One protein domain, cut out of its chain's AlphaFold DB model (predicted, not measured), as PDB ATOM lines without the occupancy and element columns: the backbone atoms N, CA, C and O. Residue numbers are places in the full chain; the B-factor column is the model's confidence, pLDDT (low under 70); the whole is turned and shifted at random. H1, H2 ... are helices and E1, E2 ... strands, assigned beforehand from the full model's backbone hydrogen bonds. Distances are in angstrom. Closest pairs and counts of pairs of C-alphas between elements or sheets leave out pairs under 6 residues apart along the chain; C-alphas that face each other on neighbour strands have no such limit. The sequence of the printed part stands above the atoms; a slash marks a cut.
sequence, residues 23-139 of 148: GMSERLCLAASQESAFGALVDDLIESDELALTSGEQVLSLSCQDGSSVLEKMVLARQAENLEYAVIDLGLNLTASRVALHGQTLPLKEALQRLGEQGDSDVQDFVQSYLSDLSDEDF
ATOM      1  N   GLY A  23      30.303  39.846 -33.301       87.19
ATOM      2  CA  GLY A  23      31.260  38.838 -33.766       87.19
ATOM      3  C   GLY A  23      32.367  38.543 -32.750       87.19
ATOM      4  O   GLY A  23      32.799  37.399 -32.619       87.19
ATOM      5  N   MET A  24      32.799  39.547 -31.982       92.44
ATOM      6  CA  MET A  24      33.726  39.347 -30.866       92.44
ATOM      7  C   MET A  24      33.071  38.546 -29.736       92.44
ATOM      8  O   MET A  24      33.670  37.593 -29.244       92.44
ATOM      9  N   SER A  25      31.827  38.878 -29.375       92.19
ATOM     10  CA  SER A  25      31.062  38.152 -28.353       92.19
ATOM     11  C   SER A  25      30.925  36.666 -28.693       92.19
ATOM     12  O   SER A  25      31.142  35.811 -27.840       92.19
ATOM     13  N   GLU A  26      30.635  36.335 -29.953       93.62
ATOM     14  CA  GLU A  26      30.543  34.944 -30.414       93.62
ATOM     15  C   GLU A  26      31.871  34.191 -30.287       93.62
ATOM     16  O   GLU A  26      31.894  33.068 -29.779       93.62
ATOM     17  N   ARG A  27      32.983  34.816 -30.697       96.88
ATOM     18  CA  ARG A  27      34.327  34.233 -30.563       96.88
ATOM     19  C   ARG A  27      34.678  33.978 -29.097       96.88
ATOM     20  O   ARG A  27      35.139  32.887 -28.774       96.88
ATOM     21  N   LEU A  28      34.413  34.949 -28.219       97.06
ATOM     22  CA  LEU A  28      34.671  34.839 -26.779       97.06
ATOM     23  C   LEU A  28      33.830  33.729 -26.139       97.06
ATOM     24  O   LEU A  28      34.365  32.910 -25.400       97.06
ATOM     25  N   CYS A  29      32.546  33.633 -26.481       96.94
ATOM     26  CA  CYS A  29      31.665  32.561 -26.011       96.94
ATOM     27  C   CYS A  29      32.117  31.167 -26.460       96.94
ATOM     28  O   CYS A  29      32.027  30.207 -25.697       96.94
ATOM     29  N   LEU A  30      32.602  31.045 -27.697       97.19
ATOM     30  CA  LEU A  30      33.111  29.785 -28.224       97.19
ATOM     31  C   LEU A  30      34.425  29.379 -27.532       97.19
ATOM     32  O   LEU A  30      34.585  28.218 -27.149       97.19
ATOM     33  N   ALA A  31      35.343  30.330 -27.353       97.88
ATOM     34  CA  ALA A  31      36.625  30.104 -26.691       97.88
ATOM     35  C   ALA A  31      36.460  29.774 -25.199       97.88
ATOM     36  O   ALA A  31      37.150  28.904 -24.686       97.88
ATOM     37  N   ALA A  32      35.479  30.386 -24.528       97.50
ATOM     38  CA  ALA A  32      35.167  30.153 -23.117       97.50
ATOM     39  C   ALA A  32      34.894  28.680 -22.772       97.50
ATOM     40  O   ALA A  32      35.178  28.248 -21.660       97.50
ATOM     41  N   SER A  33      34.362  27.907 -23.722       96.12
ATOM     42  CA  SER A  33      34.073  26.475 -23.547       96.12
ATOM     43  C   SER A  33      35.188  25.527 -24.004       96.12
ATOM     44  O   SER A  33      35.041  24.315 -23.862       96.12
ATOM     45  N   GLN A  34      36.271  26.057 -24.573       97.06
ATOM     46  CA  GLN A  34      37.383  25.276 -25.109       97.06
ATOM     47  C   GLN A  34      38.607  25.377 -24.205       97.06
ATOM     48  O   GLN A  34      38.892  26.437 -23.647       97.06
ATOM     49  N   GLU A  35      39.328  24.267 -24.108       93.88
ATOM     50  CA  GLU A  35      40.569  24.156 -23.344       93.88
ATOM     51  C   GLU A  35      41.589  25.195 -23.825       93.88
ATOM     52  O   GLU A  35      41.854  25.300 -25.025       93.88
ATOM     53  N   SER A  36      42.077  26.007 -22.881       89.94
ATOM     54  CA  SER A  36      43.098  27.054 -23.055       89.94
ATOM     55  C   SER A  36      42.841  28.091 -24.167       89.94
ATOM     56  O   SER A  36      43.738  28.852 -24.530       89.94
ATOM     57  N   ALA A  37      41.639  28.146 -24.747       96.56
ATOM     58  CA  ALA A  37      41.365  28.982 -25.918       96.56
ATOM     59  C   ALA A  37      40.996  30.425 -25.554       96.56
ATOM     60  O   ALA A  37      41.180  31.335 -26.364       96.56
ATOM     61  N   PHE A  38      40.433  30.643 -24.362       97.56
ATOM     62  CA  PHE A  38      39.931  31.956 -23.967       97.56
ATOM     63  C   PHE A  38      41.057  32.969 -23.769       97.56
ATOM     64  O   PHE A  38      40.985  34.045 -24.353       97.56
ATOM     65  N   GLY A  39      42.087  32.614 -22.992       95.94
ATOM     66  CA  GLY A  39      43.204  33.516 -22.704       95.94
ATOM     67  C   GLY A  39      43.909  33.978 -23.977       95.94
ATOM     68  O   GLY A  39      43.994  35.174 -24.226       95.94
ATOM     69  N   ALA A  40      44.253  33.033 -24.858       96.75
ATOM     70  CA  ALA A  40      44.871  33.334 -26.150       96.75
ATOM     71  C   ALA A  40      44.024  34.292 -27.009       96.75
ATOM     72  O   ALA A  40      44.548  35.228 -27.602       96.75
ATOM     73  N   LEU A  41      42.702  34.091 -27.056       97.62
ATOM     74  CA  LEU A  41      41.816  34.994 -27.789       97.62
ATOM     75  C   LEU A  41      41.751  36.388 -27.150       97.62
ATOM     76  O   LEU A  41      41.674  37.380 -27.871       97.62
ATOM     77  N   VAL A  42      41.710  36.477 -25.821       96.50
ATOM     78  CA  VAL A  42      41.663  37.765 -25.121       96.50
ATOM     79  C   VAL A  42      42.967  38.535 -25.320       96.50
ATOM     80  O   VAL A  42      42.895  39.723 -25.632       96.50
ATOM     81  N   ASP A  43      44.120  37.865 -25.247       96.06
ATOM     82  CA  ASP A  43      45.427  38.454 -25.556       96.06
ATOM     83  C   ASP A  43      45.460  39.004 -26.989       96.06
ATOM     84  O   ASP A  43      45.733  40.189 -27.175       96.06
ATOM     85  N   ASP A  44      45.060  38.210 -27.991       96.50
ATOM     86  CA  ASP A  44      44.988  38.652 -29.393       96.50
ATOM     87  C   ASP A  44      44.105  39.908 -29.563       96.50
ATOM     88  O   ASP A  44      44.418  40.817 -30.339       96.50
ATOM     89  N   LEU A  45      42.970  39.972 -28.854       95.31
ATOM     90  CA  LEU A  45      42.046  41.111 -28.905       95.31
ATOM     91  C   LEU A  45      42.605  42.353 -28.200       95.31
ATOM     92  O   LEU A  45      42.320  43.474 -28.619       95.31
ATOM     93  N   ILE A  46      43.396  42.174 -27.144       93.06
ATOM     94  CA  ILE A  46      44.087  43.272 -26.465       93.06
ATOM     95  C   ILE A  46      45.226  43.803 -27.337       93.06
ATOM     96  O   ILE A  46      45.339  45.011 -27.529       93.06
ATOM     97  N   GLU A  47      46.043  42.917 -27.909       94.81
ATOM     98  CA  GLU A  47      47.170  43.281 -28.775       94.81
ATOM     99  C   GLU A  47      46.730  44.008 -30.053       94.81
ATOM    100  O   GLU A  47      47.474  44.823 -30.601       94.81
ATOM    101  N   SER A  48      45.511  43.734 -30.523       93.44
ATOM    102  CA  SER A  48      44.894  44.394 -31.679       93.44
ATOM    103  C   SER A  48      44.112  45.669 -31.337       93.44
ATOM    104  O   SER A  48      43.457  46.227 -32.220       93.44
ATOM    105  N   ASP A  49      44.179  46.148 -30.087       89.56
ATOM    106  CA  ASP A  49      43.410  47.289 -29.563       89.56
ATOM    107  C   ASP A  49      41.875  47.125 -29.709       89.56
ATOM    108  O   ASP A  49      41.113  48.095 -29.638       89.56
ATOM    109  N   GLU A  50      41.389  45.896 -29.909       89.81
ATOM    110  CA  GLU A  50      39.960  45.579 -30.000       89.81
ATOM    111  C   GLU A  50      39.306  45.447 -28.613       89.81
ATOM    112  O   GLU A  50      38.096  45.646 -28.473       89.81
ATOM    113  N   LEU A  51      40.095  45.143 -27.580       90.75
ATOM    114  CA  LEU A  51      39.652  44.992 -26.198       90.75
ATOM    115  C   LEU A  51      40.612  45.709 -25.241       90.75
ATOM    116  O   LEU A  51      41.826  45.614 -25.366       90.75
ATOM    117  N   ALA A  52      40.079  46.417 -24.244       88.50
ATOM    118  CA  ALA A  52      40.923  47.024 -23.220       88.50
ATOM    119  C   ALA A  52      41.356  45.985 -22.175       88.50
ATOM    120  O   ALA A  52      40.552  45.155 -21.750       88.50
ATOM    121  N   LEU A  53      42.584  46.112 -21.661       83.69
ATOM    122  CA  LEU A  53      43.109  45.288 -20.556       83.69
ATOM    123  C   LEU A  53      42.178  45.251 -19.328       83.69
ATOM    124  O   LEU A  53      42.109  44.261 -18.614       83.69
ATOM    125  N   THR A  54      41.429  46.328 -19.087       83.94
ATOM    126  CA  THR A  54      40.516  46.463 -17.942       83.94
ATOM    127  C   THR A  54      39.108  45.915 -18.200       83.94
ATOM    128  O   THR A  54      38.220  46.098 -17.370       83.94
ATOM    129  N   SER A  55      38.854  45.292 -19.353       87.75
ATOM    130  CA  SER A  55      37.510  44.859 -19.756       87.75
ATOM    131  C   SER A  55      37.079  43.507 -19.178       87.75
ATOM    132  O   SER A  55      35.998  43.041 -19.528       87.75
ATOM    133  N   GLY A  56      37.850  42.875 -18.286       92.81
ATOM    134  CA  GLY A  56      37.566  41.518 -17.789       92.81
ATOM    135  C   GLY A  56      36.141  41.322 -17.239       92.81
ATOM    136  O   GLY A  56      35.458  40.376 -17.628       92.81
ATOM    137  N   GLU A  57      35.631  42.253 -16.423       96.19
ATOM    138  CA  GLU A  57      34.245  42.211 -15.916       96.19
ATOM    139  C   GLU A  57      33.215  42.226 -17.046       96.19
ATOM    140  O   GLU A  57      32.240  41.469 -17.036       96.19
ATOM    141  N   GLN A  58      33.447  43.087 -18.036       94.31
ATOM    142  CA  GLN A  58      32.581  43.233 -19.194       94.31
ATOM    143  C   GLN A  58      32.603  41.966 -20.047       94.31
ATOM    144  O   GLN A  58      31.537  41.502 -20.442       94.31
ATOM    145  N   VAL A  59      33.787  41.392 -20.280       95.38
ATOM    146  CA  VAL A  59      33.983  40.164 -21.060       95.38
ATOM    147  C   VAL A  59      33.252  38.990 -20.421       95.38
ATOM    148  O   VAL A  59      32.474  38.328 -21.101       95.38
ATOM    149  N   LEU A  60      33.424  38.767 -19.114       97.38
ATOM    150  CA  LEU A  60      32.727  37.693 -18.397       97.38
ATOM    151  C   LEU A  60      31.199  37.861 -18.400       97.38
ATOM    152  O   LEU A  60      30.465  36.874 -18.336       97.38
ATOM    153  N   SER A  61      30.731  39.106 -18.494       97.19
ATOM    154  CA  SER A  61      29.313  39.481 -18.510       97.19
ATOM    155  C   SER A  61      28.669  39.432 -19.897       97.19
ATOM    156  O   SER A  61      27.462  39.664 -20.010       97.19
ATOM    157  N   LEU A  62      29.441  39.186 -20.962       95.75
ATOM    158  CA  LEU A  62      28.906  39.137 -22.320       95.75
ATOM    159  C   LEU A  62      27.903  38.001 -22.464       95.75
ATOM    160  O   LEU A  62      28.163  36.875 -22.045       95.75
ATOM    161  N   SER A  63      26.775  38.308 -23.101       94.12
ATOM    162  CA  SER A  63      25.750  37.321 -23.419       94.12
ATOM    163  C   SER A  63      26.085  36.608 -24.728       94.12
ATOM    164  O   SER A  63      26.375  37.231 -25.752       94.12
ATOM    165  N   CYS A  64      26.029  35.286 -24.682       94.50
ATOM    166  CA  CYS A  64      26.160  34.388 -25.813       94.50
ATOM    167  C   CYS A  64      24.829  34.250 -26.560       94.50
ATOM    168  O   CYS A  64      23.765  34.609 -26.053       94.50
ATOM    169  N   GLN A  65      24.867  33.699 -27.777       92.06
ATOM    170  CA  GLN A  65      23.667  33.542 -28.613       92.06
ATOM    171  C   GLN A  65      22.551  32.718 -27.948       92.06
ATOM    172  O   GLN A  65      21.376  32.924 -28.243       92.06
ATOM    173  N   ASP A  66      22.905  31.794 -27.057       92.62
ATOM    174  CA  ASP A  66      21.960  30.959 -26.312       92.62
ATOM    175  C   ASP A  66      21.494  31.580 -24.985       92.62
ATOM    176  O   ASP A  66      20.781  30.937 -24.221       92.62
ATOM    177  N   GLY A  67      21.868  32.833 -24.718       92.25
ATOM    178  CA  GLY A  67      21.477  33.583 -23.526       92.25
ATOM    179  C   GLY A  67      22.371  33.360 -22.308       92.25
ATOM    180  O   GLY A  67      22.255  34.132 -21.356       92.25
ATOM    181  N   SER A  68      23.283  32.382 -22.347       95.31
ATOM    182  CA  SER A  68      24.286  32.197 -21.292       95.31
ATOM    183  C   SER A  68      25.324  33.319 -21.296       95.31
ATOM    184  O   SER A  68      25.455  34.039 -22.290       95.31
ATOM    185  N   SER A  69      26.063  33.504 -20.201       97.56
ATOM    186  CA  SER A  69      27.221  34.411 -20.193       97.56
ATOM    187  C   SER A  69      28.529  33.700 -20.560       97.56
ATOM    188  O   SER A  69      28.638  32.478 -20.465       97.56
ATOM    189  N   VAL A  70      29.562  34.461 -20.932       97.94
ATOM    190  CA  VAL A  70      30.933  33.936 -21.098       97.94
ATOM    191  C   VAL A  70      31.415  33.228 -19.826       97.94
ATOM    192  O   VAL A  70      31.962  32.131 -19.910       97.94
ATOM    193  N   LEU A  71      31.158  33.808 -18.647       98.44
ATOM    194  CA  LEU A  71      31.456  33.164 -17.363       98.44
ATOM    195  C   LEU A  71      30.733  31.817 -17.219       98.44
ATOM    196  O   LEU A  71      31.340  30.817 -16.844       98.44
ATOM    197  N   GLU A  72      29.441  31.782 -17.535       98.31
ATOM    198  CA  GLU A  72      28.636  30.565 -17.458       98.31
ATOM    199  C   GLU A  72      29.152  29.478 -18.410       98.31
ATOM    200  O   GLU A  72      29.245  28.317 -18.011       98.31
ATOM    201  N   LYS A  73      29.592  29.839 -19.623       98.19
ATOM    202  CA  LYS A  73      30.239  28.899 -20.554       98.19
ATOM    203  C   LYS A  73      31.463  28.222 -19.952       98.19
ATOM    204  O   LYS A  73      31.583  27.004 -20.073       98.19
ATOM    205  N   MET A  74      32.340  28.985 -19.302       98.38
ATOM    206  CA  MET A  74      33.541  28.432 -18.670       98.38
ATOM    207  C   MET A  74      33.187  27.480 -17.536       98.38
ATOM    208  O   MET A  74      33.748  26.391 -17.455       98.38
ATOM    209  N   VAL A  75      32.237  27.871 -16.681       98.31
ATOM    210  CA  VAL A  75      31.851  27.075 -15.511       98.31
ATOM    211  C   VAL A  75      31.164  25.777 -15.920       98.31
ATOM    212  O   VAL A  75      31.550  24.709 -15.449       98.31
ATOM    213  N   LEU A  76      30.199  25.834 -16.842       97.69
ATOM    214  CA  LEU A  76      29.493  24.640 -17.316       97.69
ATOM    215  C   LEU A  76      30.423  23.675 -18.065       97.69
ATOM    216  O   LEU A  76      30.244  22.460 -17.989       97.69
ATOM    217  N   ALA A  77      31.433  24.201 -18.763       97.69
ATOM    218  CA  ALA A  77      32.461  23.400 -19.420       97.69
ATOM    219  C   ALA A  77      33.634  23.019 -18.494       97.69
ATOM    220  O   ALA A  77      34.545  22.330 -18.949       97.69
ATOM    221  N   ARG A  78      33.608  23.434 -17.216       97.94
ATOM    222  CA  ARG A  78      34.647  23.178 -16.200       97.94
ATOM    223  C   ARG A  78      36.053  23.612 -16.638       97.94
ATOM    224  O   ARG A  78      37.038  22.915 -16.415       97.94
ATOM    225  N   GLN A  79      36.142  24.775 -17.278       97.50
ATOM    226  CA  GLN A  79      37.384  25.317 -17.830       97.50
ATOM    227  C   GLN A  79      38.178  26.082 -16.763       97.50
ATOM    228  O   GLN A  79      38.078  27.306 -16.669       97.50
ATOM    229  N   ALA A  80      38.956  25.356 -15.951       95.06
ATOM    230  CA  ALA A  80      39.775  25.932 -14.877       95.06
ATOM    231  C   ALA A  80      40.770  26.976 -15.403       95.06
ATOM    232  O   ALA A  80      40.793  28.089 -14.893       95.06
ATOM    233  N   GLU A  81      41.516  26.651 -16.461       94.31
ATOM    234  CA  GLU A  81      42.540  27.542 -17.028       94.31
ATOM    235  C   GLU A  81      41.942  28.842 -17.585       94.31
ATOM    236  O   GLU A  81      42.497  29.922 -17.401       94.31
ATOM    237  N   ASN A  82      40.763  28.775 -18.213       96.62
ATOM    238  CA  ASN A  82      40.088  29.976 -18.712       96.62
ATOM    239  C   ASN A  82      39.631  30.887 -17.559       96.62
ATOM    240  O   ASN A  82      39.690  32.112 -17.679       96.62
ATOM    241  N   LEU A  83      39.176  30.301 -16.444       95.81
ATOM    242  CA  LEU A  83      38.827  31.067 -15.248       95.81
ATOM    243  C   LEU A  83      40.071  31.610 -14.544       95.81
ATOM    244  O   LEU A  83      40.046  32.746 -14.077       95.81
ATOM    245  N   GLU A  84      41.150  30.829 -14.475       94.38
ATOM    246  CA  GLU A  84      42.449  31.263 -13.961       94.38
ATOM    247  C   GLU A  84      42.930  32.501 -14.709       94.38
ATOM    248  O   GLU A  84      43.162  33.520 -14.072       94.38
ATOM    249  N   TYR A  85      42.922  32.478 -16.042       95.12
ATOM    250  CA  TYR A  85      43.273  33.647 -16.842       95.12
ATOM    251  C   TYR A  85      42.389  34.862 -16.517       95.12
ATOM    252  O   TYR A  85      42.866  35.982 -16.341       95.12
ATOM    253  N   ALA A  86      41.077  34.661 -16.362       93.56
ATOM    254  CA  ALA A  86      40.176  35.758 -16.021       93.56
ATOM    255  C   ALA A  86      40.430  36.341 -14.617       93.56
ATOM    256  O   ALA A  86      40.341  37.550 -14.424       93.56
ATOM    257  N   VAL A  87      40.712  35.510 -13.615       93.69
ATOM    258  CA  VAL A  87      40.880  35.951 -12.218       93.69
ATOM    259  C   VAL A  87      42.305  36.423 -11.935       93.69
ATOM    260  O   VAL A  87      42.509  37.412 -11.228       93.69
ATOM    261  N   ILE A  88      43.294  35.731 -12.484       91.88
ATOM    262  CA  ILE A  88      44.707  35.953 -12.200       91.88
ATOM    263  C   ILE A  88      45.296  36.930 -13.210       91.88
ATOM    264  O   ILE A  88      45.684  38.029 -12.809       91.88
ATOM    265  N   ASP A  89      45.303  36.576 -14.496       92.06
ATOM    266  CA  ASP A  89      45.984  37.362 -15.532       92.06
ATOM    267  C   ASP A  89      45.261  38.680 -15.839       92.06
ATOM    268  O   ASP A  89      45.887  39.740 -15.881       92.06
ATOM    269  N   LEU A  90      43.928  38.660 -15.955       92.50
ATOM    270  CA  LEU A  90      43.128  39.888 -16.091       92.50
ATOM    271  C   LEU A  90      42.899  40.612 -14.752       92.50
ATOM    272  O   LEU A  90      42.294  41.686 -14.724       92.50
ATOM    273  N   GLY A  91      43.364  40.037 -13.639       91.56
ATOM    274  CA  GLY A  91      43.326  40.658 -12.315       91.56
ATOM    275  C   GLY A  91      41.925  40.847 -11.729       91.56
ATOM    276  O   GLY A  91      41.723  41.751 -10.910       91.56
ATOM    277  N   LEU A  92      40.939  40.039 -12.135       93.44
ATOM    278  CA  LEU A  92      39.601  40.120 -11.555       93.44
ATOM    279  C   LEU A  92      39.595  39.644 -10.105       93.44
ATOM    280  O   LEU A  92      40.185  38.639  -9.728       93.44
ATOM    281  N   ASN A  93      38.857  40.362  -9.269       92.19
ATOM    282  CA  ASN A  93      38.791  40.081  -7.851       92.19
ATOM    283  C   ASN A  93      37.464  39.412  -7.483       92.19
ATOM    284  O   ASN A  93      36.386  39.920  -7.781       92.19
ATOM    285  N   LEU A  94      37.535  38.312  -6.735       92.56
ATOM    286  CA  LEU A  94      36.365  37.541  -6.313       92.56
ATOM    287  C   LEU A  94      35.282  38.359  -5.582       92.56
ATOM    288  O   LEU A  94      34.097  38.052  -5.712       92.56
ATOM    289  N   THR A  95      35.651  39.376  -4.802       92.00
ATOM    290  CA  THR A  95      34.695  40.166  -4.005       92.00
ATOM    291  C   THR A  95      34.420  41.546  -4.592       92.00
ATOM    292  O   THR A  95      33.291  42.032  -4.480       92.00
ATOM    293  N   ALA A  96      35.423  42.173  -5.213       93.81
ATOM    294  CA  ALA A  96      35.293  43.508  -5.781       93.81
ATOM    295  C   ALA A  96      34.754  43.488  -7.216       93.81
ATOM    296  O   ALA A  96      33.942  44.354  -7.551       93.81
ATOM    297  N   SER A  97      35.153  42.505  -8.031       96.06
ATOM    298  CA  SER A  97      34.744  42.474  -9.428       96.06
ATOM    299  C   SER A  97      33.290  42.082  -9.592       96.06
ATOM    300  O   SER A  97      32.780  41.182  -8.912       96.06
ATOM    301  N   ARG A  98      32.608  42.789 -10.493       97.88
ATOM    302  CA  ARG A  98      31.164  42.671 -10.694       97.88
ATOM    303  C   ARG A  98      30.855  42.103 -12.068       97.88
ATOM    304  O   ARG A  98      31.271  42.651 -13.077       97.88
ATOM    305  N   VAL A  99      30.069  41.034 -12.104       97.94
ATOM    306  CA  VAL A  99      29.676  40.360 -13.348       97.94
ATOM    307  C   VAL A  99      28.163  40.269 -13.471       97.94
ATOM    308  O   VAL A  99      27.448  40.198 -12.470       97.94
ATOM    309  N   ALA A 100      27.667  40.286 -14.704       96.81
ATOM    310  CA  ALA A 100      26.264  40.060 -15.002       96.81
ATOM    311  C   ALA A 100      25.978  38.558 -15.134       96.81
ATOM    312  O   ALA A 100      26.597  37.864 -15.938       96.81
ATOM    313  N   LEU A 101      24.997  38.071 -14.379       96.38
ATOM    314  CA  LEU A 101      24.473  36.713 -14.467       96.38
ATOM    315  C   LEU A 101      22.945  36.764 -14.390       96.38
ATOM    316  O   LEU A 101      22.384  37.301 -13.433       96.38
ATOM    317  N   HIS A 102      22.264  36.236 -15.411       93.50
ATOM    318  CA  HIS A 102      20.794  36.187 -15.489       93.50
ATOM    319  C   HIS A 102      20.104  37.537 -15.188       93.50
ATOM    320  O   HIS A 102      19.108  37.608 -14.467       93.50
ATOM    321  N   GLY A 103      20.661  38.632 -15.719       90.81
ATOM    322  CA  GLY A 103      20.132  39.989 -15.537       90.81
ATOM    323  C   GLY A 103      20.433  40.634 -14.177       90.81
ATOM    324  O   GLY A 103      19.951  41.733 -13.914       90.81
ATOM    325  N   GLN A 104      21.225  39.986 -13.320       96.31
ATOM    326  CA  GLN A 104      21.681  40.533 -12.043       96.31
ATOM    327  C   GLN A 104      23.181  40.814 -12.089       96.31
ATOM    328  O   GLN A 104      23.946  40.010 -12.608       96.31
ATOM    329  N   THR A 105      23.607  41.933 -11.507       97.50
ATOM    330  CA  THR A 105      25.029  42.229 -11.306       97.50
ATOM    331  C   THR A 105      25.449  41.743  -9.925       97.50
ATOM    332  O   THR A 105      24.930  42.223  -8.917       97.50
ATOM    333  N   LEU A 106      26.387  40.802  -9.876       98.06
ATOM    334  CA  LEU A 106      26.814  40.108  -8.662       98.06
ATOM    335  C   LEU A 106      28.335  40.220  -8.481       98.06
ATOM    336  O   LEU A 106      29.051  40.364  -9.473       98.06
ATOM    337  N   PRO A 107      28.856  40.143  -7.242       98.19
ATOM    338  CA  PRO A 107      30.263  39.809  -7.027       98.19
ATOM    339  C   PRO A 107      30.640  38.522  -7.774       98.19
ATOM    340  O   PRO A 107      29.862  37.566  -7.771       98.19
ATOM    341  N   LEU A 108      31.841  38.465  -8.353       97.75
ATOM    342  CA  LEU A 108      32.309  37.304  -9.117       97.75
ATOM    343  C   LEU A 108      32.225  35.993  -8.317       97.75
ATOM    344  O   LEU A 108      31.739  34.988  -8.831       97.75
ATOM    345  N   LYS A 109      32.604  36.013  -7.034       97.50
ATOM    346  CA  LYS A 109      32.467  34.855  -6.138       97.50
ATOM    347  C   LYS A 109      31.025  34.373  -6.028       97.50
ATOM    348  O   LYS A 109      30.779  33.176  -6.101       97.50
ATOM    349  N   GLU A 110      30.084  35.296  -5.856       98.44
ATOM    350  CA  GLU A 110      28.666  34.954  -5.729       98.44
ATOM    351  C   GLU A 110      28.117  34.399  -7.049       98.44
ATOM    352  O   GLU A 110      27.357  33.436  -7.038       98.44
ATOM    353  N   ALA A 111      28.531  34.956  -8.191       98.38
ATOM    354  CA  ALA A 111      28.158  34.431  -9.500       98.38
ATOM    355  C   ALA A 111      28.658  32.990  -9.705       98.38
ATOM    356  O   ALA A 111      27.869  32.129 -10.089       98.38
ATOM    357  N   LEU A 112      29.928  32.710  -9.381       98.44
ATOM    358  CA  LEU A 112      30.500  31.358  -9.426       98.44
ATOM    359  C   LEU A 112      29.728  30.390  -8.520       98.44
ATOM    360  O   LEU A 112      29.328  29.321  -8.969       98.44
ATOM    361  N   GLN A 113      29.452  30.786  -7.273       98.50
ATOM    362  CA  GLN A 113      28.684  29.970  -6.326       98.50
ATOM    363  C   GLN A 113      27.285  29.637  -6.853       98.50
ATOM    364  O   GLN A 113      26.893  28.475  -6.836       98.50
ATOM    365  N   ARG A 114      26.557  30.625  -7.390       98.31
ATOM    366  CA  ARG A 114      25.223  30.402  -7.968       98.31
ATOM    367  C   ARG A 114      25.254  29.461  -9.170       98.31
ATOM    368  O   ARG A 114      24.332  28.667  -9.320       98.31
ATOM    369  N   LEU A 115      26.283  29.548 -10.015       98.38
ATOM    370  CA  LEU A 115      26.468  28.621 -11.134       98.38
ATOM    371  C   LEU A 115      26.743  27.193 -10.640       98.38
ATOM    372  O   LEU A 115      26.167  26.250 -11.172       98.38
ATOM    373  N   GLY A 116      27.544  27.039  -9.581       98.12
ATOM    374  CA  GLY A 116      27.768  25.750  -8.919       98.12
ATOM    375  C   GLY A 116      26.490  25.147  -8.327       98.12
ATOM    376  O   GLY A 116      26.224  23.967  -8.513       98.12
ATOM    377  N   GLU A 117      25.666  25.960  -7.660       97.94
ATOM    378  CA  GLU A 117      24.387  25.531  -7.065       97.94
ATOM    379  C   GLU A 117      23.325  25.139  -8.104       97.94
ATOM    380  O   GLU A 117      22.436  24.340  -7.809       97.94
ATOM    381  N   GLN A 118      23.379  25.732  -9.299       96.06
ATOM    382  CA  GLN A 118      22.437  25.472 -10.394       96.06
ATOM    383  C   GLN A 118      22.893  24.336 -11.319       96.06
ATOM    384  O   GLN A 118      22.081  23.825 -12.094       96.06
ATOM    385  N   GLY A 119      24.175  23.974 -11.264       95.50
ATOM    386  CA  GLY A 119      24.780  22.926 -12.074       95.50
ATOM    387  C   GLY A 119      24.484  21.508 -11.583       95.50
ATOM    388  O   GLY A 119      23.789  21.283 -10.593       95.50
ATOM    389  N   ASP A 120      25.025  20.530 -12.307       98.00
ATOM    390  CA  ASP A 120      25.086  19.142 -11.844       98.00
ATOM    391  C   ASP A 120      26.191  18.949 -10.785       98.00
ATOM    392  O   ASP A 120      26.903  19.889 -10.426       98.00
ATOM    393  N   SER A 121      26.339  17.722 -10.271       97.94
ATOM    394  CA  SER A 121      27.357  17.406  -9.259       97.94
ATOM    395  C   SER A 121      28.773  17.739  -9.721       97.94
ATOM    396  O   SER A 121      29.578  18.209  -8.926       97.94
ATOM    397  N   ASP A 122      29.068  17.545 -11.006       98.19
ATOM    398  CA  ASP A 122      30.407  17.763 -11.547       98.19
ATOM    399  C   ASP A 122      30.721  19.262 -11.628       98.19
ATOM    400  O   ASP A 122      31.847  19.684 -11.367       98.19
ATOM    401  N   VAL A 123      29.730  20.088 -11.980       98.31
ATOM    402  CA  VAL A 123      29.849  21.552 -11.949       98.31
ATOM    403  C   VAL A 123      29.948  22.062 -10.509       98.31
ATOM    404  O   VAL A 123      30.757  22.949 -10.234       98.31
ATOM    405  N   GLN A 124      29.173  21.497  -9.581       98.44
ATOM    406  CA  GLN A 124      29.245  21.848  -8.165       98.44
ATOM    407  C   GLN A 124      30.642  21.570  -7.588       98.44
ATOM    408  O   GLN A 124      31.236  22.462  -6.977       98.44
ATOM    409  N   ASP A 125      31.173  20.367  -7.815       98.44
ATOM    410  CA  ASP A 125      32.503  19.960  -7.356       98.44
ATOM    411  C   ASP A 125      33.590  20.841  -7.977       98.44
ATOM    412  O   ASP A 125      34.462  21.345  -7.270       98.44
ATOM    413  N   PHE A 126      33.491  21.113  -9.282       98.44
ATOM    414  CA  PHE A 126      34.399  22.017  -9.979       98.44
ATOM    415  C   PHE A 126      34.439  23.413  -9.346       98.44
ATOM    416  O   PHE A 126      35.516  23.907  -9.020       98.44
ATOM    417  N   VAL A 127      33.281  24.048  -9.132       98.38
ATOM    418  CA  VAL A 127      33.212  25.391  -8.534       98.38
ATOM    419  C   VAL A 127      33.756  25.387  -7.107       98.38
ATOM    420  O   VAL A 127      34.468  26.314  -6.716       98.38
ATOM    421  N   GLN A 128      33.434  24.358  -6.321       97.69
ATOM    422  CA  GLN A 128      33.885  24.241  -4.938       97.69
ATOM    423  C   GLN A 128      35.408  24.089  -4.846       97.69
ATOM    424  O   GLN A 128      36.028  24.765  -4.019       97.69
ATOM    425  N   SER A 129      35.999  23.241  -5.693       96.81
ATOM    426  CA  SER A 129      37.452  23.090  -5.808       96.81
ATOM    427  C   SER A 129      38.102  24.380  -6.293       96.81
ATOM    428  O   SER A 129      38.987  24.896  -5.623       96.81
ATOM    429  N   TYR A 130      37.588  24.980  -7.366       96.06
ATOM    430  CA  TYR A 130      38.163  26.194  -7.942       96.06
ATOM    431  C   TYR A 130      38.164  27.381  -6.964       96.06
ATOM    432  O   TYR A 130      39.158  28.091  -6.821       96.06
ATOM    433  N   LEU A 131      37.070  27.590  -6.221       96.12
ATOM    434  CA  LEU A 131      37.016  28.625  -5.181       96.12
ATOM    435  C   LEU A 131      37.944  28.329  -3.995       96.12
ATOM    436  O   LEU A 131      38.356  29.269  -3.312       96.12
ATOM    437  N   SER A 132      38.238  27.052  -3.728       94.94
ATOM    438  CA  SER A 132      39.234  26.653  -2.735       94.94
ATOM    439  C   SER A 132      40.641  26.979  -3.231       94.94
ATOM    440  O   SER A 132      41.393  27.626  -2.506       94.94
ATOM    441  N   ASP A 133      40.969  26.617  -4.470       93.81
ATOM    442  CA  ASP A 133      42.279  26.870  -5.079       93.81
ATOM    443  C   ASP A 133      42.575  28.374  -5.149       93.81
ATOM    444  O   ASP A 133      43.641  28.822  -4.747       93.81
ATOM    445  N   LEU A 134      41.591  29.204  -5.512       90.62
ATOM    446  CA  LEU A 134      41.747  30.664  -5.529       90.62
ATOM    447  C   LEU A 134      41.998  31.312  -4.159       90.62
ATOM    448  O   LEU A 134      42.315  32.505  -4.112       90.62
ATOM    449  N   SER A 135      41.805  30.575  -3.064       88.38
ATOM    450  CA  SER A 135      42.147  31.022  -1.708       88.38
ATOM    451  C   SER A 135      43.567  30.640  -1.279       88.38
ATOM    452  O   SER A 135      44.023  31.110  -0.236       88.38
ATOM    453  N   ASP A 136      44.261  29.828  -2.079       89.75
ATOM    454  CA  ASP A 136      45.669  29.486  -1.917       89.75
ATOM    455  C   ASP A 136      46.539  30.524  -2.644       89.75
ATOM    456  O   ASP A 136      46.318  30.832  -3.812       89.75
ATOM    457  N   GLU A 137      47.534  31.087  -1.960       86.19
ATOM    458  CA  GLU A 137      48.429  32.097  -2.534       86.19
ATOM    459  C   GLU A 137      49.450  31.528  -3.525       86.19
ATOM    460  O   GLU A 137      50.019  32.288  -4.312       86.19
ATOM    461  N   ASP A 138      49.733  30.224  -3.458       86.88
ATOM    462  CA  ASP A 138      50.618  29.564  -4.419       86.88
ATOM    463  C   ASP A 138      49.908  29.346  -5.758       86.88
ATOM    464  O   ASP A 138      50.553  29.395  -6.804       86.88
ATOM    465  N   PHE A 139      48.582  29.177  -5.725       87.56
ATOM    466  CA  PHE A 139      47.734  29.141  -6.914       87.56
ATOM    467  C   PHE A 139      47.356  30.554  -7.383       87.56
ATOM    468  O   PHE A 139      47.491  30.873  -8.557       87.56
TER     469      PHE A 139
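What this domain is: This is residues 23 to 139 of the 148 residues of an uncharacterized protein of Alcanivorax sp (UniProt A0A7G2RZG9). A rounded body of helices is built round the short helix H4, with the hairpin of H1 and H2 toward one end and the hairpin of H6 and H7 toward the other. H5 folds back beside H4 and packs on H2, while a small hairpin of two strands, E1 and E2, sits at one side between H3 and H6. The printed part has 117 residues, with seven named helices and two named strands in the order H1 H2 H3 H4 H5 E1 E2 H6 H7; the sheet E1 - E2 is antiparallel and the class is mostly helix. It is compact, with a radius of gyration of the C-alphas of 13.0 A and spans of 37 by 35 by 26 A.

How they stand to each other: H1, residues 23 to 32, and H2, residues 37 to 47, form a helical hairpin; they touch, closest at the C-alphas of Ala 31 and Phe 38, 4.7 A apart, at a steep tilt of 39 degrees, opposite ways. H4, residues 70 to 76, is the hub, touching five helices. It touches H1 at a shallow tilt of 25 degrees, the same way, with the C-alphas of Ala 32 and Met 74 closest at 5.0 A. H3, residues 56 to 60, only just touches H4, with 3 pairs of C-alphas within 8 A, closest Leu 60 and Leu 71 at 4.8 A. H5, residues 80 to 89, forms a helical hairpin with H4, closest C-alphas Met 74 and Asn 82 at 6.7 A, and touches H2, closest C-alphas Phe 38 and Asn 82 at 5.6 A. E1, residues 98 to 101, and E2, residues 104 to 107, are an antiparallel hairpin, with N 99 and O 106 2.9 A apart and N 101 and O 104 2.8 A apart, within hydrogen-bond range. The closest C-alphas of H3 and E1 are Glu 57 and Val 99, 5.6 A apart. H6, residues 108 to 118, touches H4, closest C-alphas Glu 72 and Leu 115 at 7.0 A. H7, residues 121 to 133, forms a helical hairpin with H6 at a shallow tilt of 23 degrees, closest C-alphas Gly 116 and Gln 124 at 4.2 A. H7 touches H4 with residues 123 to 127 alone, closest C-alphas Leu 76 and Val 123 at 6.2 A. H2 and H7 are apart. In all seven helices every O i to N i+4 pair is within hydrogen-bond range.

Where its parts are: H1 begins at C-alpha 23, (31.260, 38.838, -33.766), and is 14.3 A long; H2 is 15.7 A, H5 13.0 A and H6 15.5 A. H7, the longest at 18.2 A, ends at C-alpha 133, (42.279, 26.870, -5.079).

The domain as a whole: The C-alphas farthest apart, Asp 49 and Ser 121, are 39.5 A from each other. The printed part has no cut and no long link. Its mean pLDDT is 95.0, and no printed residue is under 70.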